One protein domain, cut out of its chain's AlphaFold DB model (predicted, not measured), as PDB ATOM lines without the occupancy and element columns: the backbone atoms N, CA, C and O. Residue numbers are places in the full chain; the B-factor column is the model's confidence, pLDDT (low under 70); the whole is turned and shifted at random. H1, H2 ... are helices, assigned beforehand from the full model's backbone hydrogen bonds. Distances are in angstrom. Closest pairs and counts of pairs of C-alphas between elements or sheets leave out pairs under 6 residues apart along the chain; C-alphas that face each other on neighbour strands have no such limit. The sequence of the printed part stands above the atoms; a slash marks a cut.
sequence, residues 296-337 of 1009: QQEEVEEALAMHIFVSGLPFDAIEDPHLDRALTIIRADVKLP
ATOM      1  N   GLN A 296      24.466  12.651 -18.648       76.75
ATOM      2  CA  GLN A 296      23.448  11.861 -17.941       76.75
ATOM      3  C   GLN A 296      22.667  10.959 -18.902       76.75
ATOM      4  O   GLN A 296      22.247   9.880 -18.507       76.75
ATOM      5  N   GLN A 297      22.484  11.397 -20.150       78.62
ATOM      6  CA  GLN A 297      21.936  10.567 -21.219       78.62
ATOM      7  C   GLN A 297      22.891   9.399 -21.531       78.62
ATOM      8  O   GLN A 297      22.471   8.249 -21.483       78.62
ATOM      9  N   GLU A 298      24.187   9.679 -21.711       78.75
ATOM     10  CA  GLU A 298      25.247   8.670 -21.895       78.75
ATOM     11  C   GLU A 298      25.327   7.683 -20.705       78.75
ATOM     12  O   GLU A 298      25.381   6.472 -20.905       78.75
ATOM     13  N   GLU A 299      25.259   8.176 -19.460       82.31
ATOM     14  CA  GLU A 299      25.239   7.348 -18.237       82.31
ATOM     15  C   GLU A 299      23.969   6.468 -18.128       82.31
ATOM     16  O   GLU A 299      24.029   5.366 -17.578       82.31
ATOM     17  N   VAL A 300      22.821   6.910 -18.664       81.56
ATOM     18  CA  VAL A 300      21.585   6.103 -18.745       81.56
ATOM     19  C   VAL A 300      21.678   5.051 -19.852       81.56
ATOM     20  O   VAL A 300      21.293   3.904 -19.624       81.56
ATOM     21  N   GLU A 301      22.210   5.407 -21.020       81.88
ATOM     22  CA  GLU A 301      22.411   4.497 -22.155       81.88
ATOM     23  C   GLU A 301      23.369   3.351 -21.796       81.88
ATOM     24  O   GLU A 301      23.036   2.184 -22.019       81.88
ATOM     25  N   GLU A 302      24.504   3.647 -21.152       84.88
ATOM     26  CA  GLU A 302      25.443   2.621 -20.672       84.88
ATOM     27  C   GLU A 302      24.791   1.700 -19.625       84.88
ATOM     28  O   GLU A 302      24.927   0.475 -19.698       84.88
ATOM     29  N   ALA A 303      24.024   2.257 -18.681       84.06
ATOM     30  CA  ALA A 303      23.323   1.474 -17.665       84.06
ATOM     31  C   ALA A 303      22.245   0.546 -18.262       84.06
ATOM     32  O   ALA A 303      22.099  -0.597 -17.815       84.06
ATOM     33  N   LEU A 304      21.510   1.006 -19.281       83.88
ATOM     34  CA  LEU A 304      20.488   0.207 -19.961       83.88
ATOM     35  C   LEU A 304      21.121  -0.899 -20.821       83.88
ATOM     36  O   LEU A 304      20.706  -2.056 -20.735       83.88
ATOM     37  N   ALA A 305      22.175  -0.574 -21.575       82.62
ATOM     38  CA  ALA A 305      22.940  -1.542 -22.360       82.62
ATOM     39  C   ALA A 305      23.546  -2.633 -21.463       82.62
ATOM     40  O   ALA A 305      23.371  -3.825 -21.726       82.62
ATOM     41  N   MET A 306      24.162  -2.248 -20.340       87.88
ATOM     42  CA  MET A 306      24.699  -3.187 -19.352       87.88
ATOM     43  C   MET A 306      23.606  -4.089 -18.759       87.88
ATOM     44  O   MET A 306      23.835  -5.285 -18.565       87.88
ATOM     45  N   HIS A 307      22.397  -3.566 -18.516       82.75
ATOM     46  CA  HIS A 307      21.272  -4.396 -18.085       82.75
ATOM     47  C   HIS A 307      20.898  -5.445 -19.140       82.75
ATOM     48  O   HIS A 307      20.758  -6.618 -18.791       82.75
ATOM     49  N   ILE A 308      20.780  -5.062 -20.415       81.75
ATOM     50  CA  ILE A 308      20.457  -5.980 -21.521       81.75
ATOM     51  C   ILE A 308      21.543  -7.059 -21.657       81.75
ATOM     52  O   ILE A 308      21.225  -8.251 -21.639       81.75
ATOM     53  N   PHE A 309      22.824  -6.670 -21.683       85.50
ATOM     54  CA  PHE A 309      23.956  -7.597 -21.814       85.50
ATOM     55  C   PHE A 309      24.039  -8.617 -20.664       85.50
ATOM     56  O   PHE A 309      24.309  -9.792 -20.903       85.50
ATOM     57  N   VAL A 310      23.799  -8.189 -19.419       80.31
ATOM     58  CA  VAL A 310      23.894  -9.058 -18.227       80.31
ATOM     59  C   VAL A 310      22.638  -9.915 -18.025       80.31
ATOM     60  O   VAL A 310      22.734 -11.023 -17.496       80.31
ATOM     61  N   SER A 311      21.461  -9.436 -18.436       73.75
ATOM     62  CA  SER A 311      20.196 -10.182 -18.316       73.75
ATOM     63  C   SER A 311      19.928 -11.148 -19.475       73.75
ATOM     64  O   SER A 311      19.142 -12.081 -19.304       73.75
ATOM     65  N   GLY A 312      20.571 -10.953 -20.631       72.44
ATOM     66  CA  GLY A 312      20.337 -11.758 -21.833       72.44
ATOM     67  C   GLY A 312      18.998 -11.461 -22.516       72.44
ATOM     68  O   GLY A 312      18.418 -12.353 -23.137       72.44
ATOM     69  N   LEU A 313      18.483 -10.235 -22.372       73.81
ATOM     70  CA  LEU A 313      17.332  -9.755 -23.141       73.81
ATOM     71  C   LEU A 313      17.710  -9.583 -24.631       73.81
ATOM     72  O   LEU A 313      18.870  -9.286 -24.928       73.81
ATOM     73  N   PRO A 314      16.767  -9.762 -25.577       74.38
ATOM     74  CA  PRO A 314      16.991  -9.386 -26.973       74.38
ATOM     75  C   PRO A 314      17.149  -7.864 -27.080       74.38
ATOM     76  O   PRO A 314      16.565  -7.132 -26.281       74.38
ATOM     77  N   PHE A 315      17.915  -7.380 -28.062       77.06
ATOM     78  CA  PHE A 315      18.150  -5.939 -28.221       77.06
ATOM     79  C   PHE A 315      16.850  -5.177 -28.488       77.06
ATOM     80  O   PHE A 315      16.616  -4.157 -27.852       77.06
ATOM     81  N   ASP A 316      15.959  -5.754 -29.292       75.56
ATOM     82  CA  ASP A 316      14.612  -5.271 -29.624       75.56
ATOM     83  C   ASP A 316      13.744  -4.970 -28.380       75.56
ATOM     84  O   ASP A 316      12.799  -4.189 -28.451       75.56
ATOM     85  N   ALA A 317      14.075  -5.520 -27.201       75.94
ATOM     86  CA  ALA A 317      13.402  -5.170 -25.946       75.94
ATOM     87  C   ALA A 317      13.652  -3.717 -25.490       75.94
ATOM     88  O   ALA A 317      12.942  -3.250 -24.600       75.94
ATOM     89  N   ILE A 318      14.629  -3.005 -26.067       78.38
ATOM     90  CA  ILE A 318      14.828  -1.565 -25.833       78.38
ATOM     91  C   ILE A 318      13.745  -0.710 -26.507       78.38
ATOM     92  O   ILE A 318      13.441   0.379 -26.028       78.38
ATOM     93  N   GLU A 319      13.134  -1.225 -27.579       79.00
ATOM     94  CA  GLU A 319      12.103  -0.552 -28.380       79.00
ATOM     95  C   GLU A 319      10.678  -0.847 -27.865       79.00
ATOM     96  O   GLU A 319       9.693  -0.353 -28.413       79.00
ATOM     97  N   ASP A 320      10.544  -1.643 -26.794       78.12
ATOM     98  CA  ASP A 320       9.247  -1.997 -26.217       78.12
ATOM     99  C   ASP A 320       8.518  -0.752 -25.660       78.12
ATOM    100  O   ASP A 320       9.039  -0.046 -24.786       78.12
ATOM    101  N   PRO A 321       7.265  -0.490 -26.079       77.31
ATOM    102  CA  PRO A 321       6.564   0.724 -25.685       77.31
ATOM    103  C   PRO A 321       6.151   0.725 -24.205       77.31
ATOM    104  O   PRO A 321       5.802   1.775 -23.669       77.31
ATOM    105  N   HIS A 322       6.146  -0.403 -23.486       80.19
ATOM    106  CA  HIS A 322       5.990  -0.395 -22.026       80.19
ATOM    107  C   HIS A 322       7.291  -0.054 -21.302       80.19
ATOM    108  O   HIS A 322       7.203   0.534 -20.223       80.19
ATOM    109  N   LEU A 323       8.461  -0.371 -21.867       82.19
ATOM    110  CA  LEU A 323       9.749   0.071 -21.333       82.19
ATOM    111  C   LEU A 323       9.897   1.592 -21.454       82.19
ATOM    112  O   LEU A 323      10.145   2.237 -20.437       82.19
ATOM    113  N   ASP A 324       9.641   2.176 -22.628       75.06
ATOM    114  CA  ASP A 324       9.626   3.640 -22.809       75.06
ATOM    115  C   ASP A 324       8.644   4.326 -21.839       75.06
ATOM    116  O   ASP A 324       9.021   5.198 -21.048       75.06
ATOM    117  N   ARG A 325       7.388   3.856 -21.797       79.00
ATOM    118  CA  ARG A 325       6.382   4.375 -20.853       79.00
ATOM    119  C   ARG A 325       6.805   4.197 -19.393       79.00
ATOM    120  O   ARG A 325       6.451   5.032 -18.562       79.00
ATOM    121  N   ALA A 326       7.547   3.144 -19.049       82.19
ATOM    122  CA  ALA A 326       8.083   2.960 -17.703       82.19
ATOM    123  C   ALA A 326       9.206   3.961 -17.402       82.19
ATOM    124  O   ALA A 326       9.155   4.598 -16.351       82.19
ATOM    125  N   LEU A 327      10.166   4.151 -18.311       79.44
ATOM    126  CA  LEU A 327      11.258   5.121 -18.169       79.44
ATOM    127  C   LEU A 327      10.716   6.555 -18.048       79.44
ATOM    128  O   LEU A 327      11.106   7.273 -17.131       79.44
ATOM    129  N   THR A 328       9.725   6.922 -18.863       75.62
ATOM    130  CA  THR A 328       9.016   8.216 -18.803       75.62
ATOM    131  C   THR A 328       8.293   8.456 -17.465       75.62
ATOM    132  O   THR A 328       8.144   9.599 -17.026       75.62
ATOM    133  N   ILE A 329       7.842   7.396 -16.781       77.19
ATOM    134  CA  ILE A 329       7.170   7.479 -15.468       77.19
ATOM    135  C   ILE A 329       8.169   7.426 -14.299       77.19
ATOM    136  O   ILE A 329       7.883   7.957 -13.218       77.19
ATOM    137  N   ILE A 330       9.320   6.772 -14.470       77.56
ATOM    138  CA  ILE A 330      10.304   6.569 -13.407       77.56
ATOM    139  C   ILE A 330      10.996   7.890 -13.057       77.56
ATOM    140  O   ILE A 330      11.523   8.620 -13.890       77.56
ATOM    141  N   ARG A 331      11.021   8.175 -11.757       68.06
ATOM    142  CA  ARG A 331      11.768   9.274 -11.143       68.06
ATOM    143  C   ARG A 331      12.754   8.668 -10.145       68.06
ATOM    144  O   ARG A 331      12.548   7.543  -9.693       68.06
ATOM    145  N   ALA A 332      13.816   9.390  -9.795       62.12
ATOM    146  CA  ALA A 332      14.921   8.858  -8.983       62.12
ATOM    147  C   ALA A 332      14.518   8.356  -7.571       62.12
ATOM    148  O   ALA A 332      15.285   7.651  -6.922       62.12
ATOM    149  N   ASP A 333      13.319   8.698  -7.094       62.56
ATOM    150  CA  ASP A 333      12.712   8.251  -5.836       62.56
ATOM    151  C   ASP A 333      11.823   6.989  -5.965       62.56
ATOM    152  O   ASP A 333      11.377   6.429  -4.957       62.56
ATOM    153  N   VAL A 334      11.572   6.495  -7.183       73.69
ATOM    154  CA  VAL A 334      10.675   5.357  -7.448       73.69
ATOM    155  C   VAL A 334      11.363   4.019  -7.165       73.69
ATOM    156  O   VAL A 334      12.194   3.534  -7.929       73.69
ATOM    157  N   LYS A 335      10.946   3.349  -6.084       73.25
ATOM    158  CA  LYS A 335      11.356   1.964  -5.798       73.25
ATOM    159  C   LYS A 335      10.658   0.978  -6.742       73.25
ATOM    160  O   LYS A 335       9.434   0.832  -6.689       73.25
ATOM    161  N   LEU A 336      11.451   0.266  -7.546       75.19
ATOM    162  CA  LEU A 336      10.989  -0.831  -8.403       75.19
ATOM    163  C   LEU A 336      10.248  -1.919  -7.591       75.19
ATOM    164  O   LEU A 336      10.555  -2.130  -6.411       75.19
ATOM    165  N   PRO A 337       9.252  -2.610  -8.179       80.12
ATOM    166  CA  PRO A 337       8.518  -3.667  -7.492       80.12
ATOM    167  C   PRO A 337       9.369  -4.929  -7.311       80.12
ATOM    168  O   PRO A 337      10.101  -5.335  -8.210       80.12
TER     169      PRO A 337
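AT A GLANCE: This is residues 296 to 337 of the 1009 residues of the protein "Transposase putative" of Albugo laibachii Nc14 (UniProt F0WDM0). Picture an open horseshoe made by one pass of the backbone: the long helix H1 is one side, the short helix H2 sits at the turn, and H3 makes the other side, with a gap between H1 and H3. After H3 a tail with no named element, residues 330 to 337, carries on from the H3 side and then folds back. The printed part has 42 residues with three named helices, in the order H1, H2, H3, and no named strand, and its class is all helix. It is only just compact, close to loose, with a radius of gyration of the C-alphas of 10.8 A, and the C-alphas span 26 by 21 by 19 A.

HOW THE PARTS SIT: Begin with H1, residues 296 to 311, and look near its last residues for H2, residues 315 to 318. H1 and H2 are close but not clearly touching; their closest C-alphas are those of Ile 308 and Phe 315, 7.1 A apart. Go on to H3, residues 321 to 329. H2 and H3 are also close but not clearly touching, and their closest C-alphas, those of Ala 317 and Leu 323, are 7.9 A apart. H1 and H3 are apart, with no C-alpha of the one within 8 A of the other. In the backbones of H1 and H3, every O i to N i+4 pair is within hydrogen-bond range; H2 is too short for such a pair, but its one O i to N i+3 pair is within range.

IN THESE COORDINATES: Find C-alpha 296 at (23.448, 11.861, -17.941), where H1 begins; from there the helix runs 22.3 A to C-alpha 311 at (20.196, -10.182, -18.316), with y falling along the way. H2 covers 6.0 A from Phe 315 to Ile 318. H3 runs 12.3 A from Pro 321 to Ile 329, and you will find its end at C-alpha 329, (7.170, 7.479, -15.468).

THE WHOLE: The two C-alphas farthest apart are those of Pro 314 and Asp 333, at 27.9 A, and the first and last printed C-alphas, of Gln 296 and Pro 337, are 23.9 A apart. The links H1 to H2 and H2 to H3 are both tight, with three and two residues between the helices. Residues 296 to 303, which belong to H1, stand free, and so do residues 319 to 337, of which 321 to 329 belong to H3. The printed part has no cut. Look in the B-factor column for the model's confidence: the mean pLDDT of the printed part is 77.9, and residues 331 to 333 are under 70.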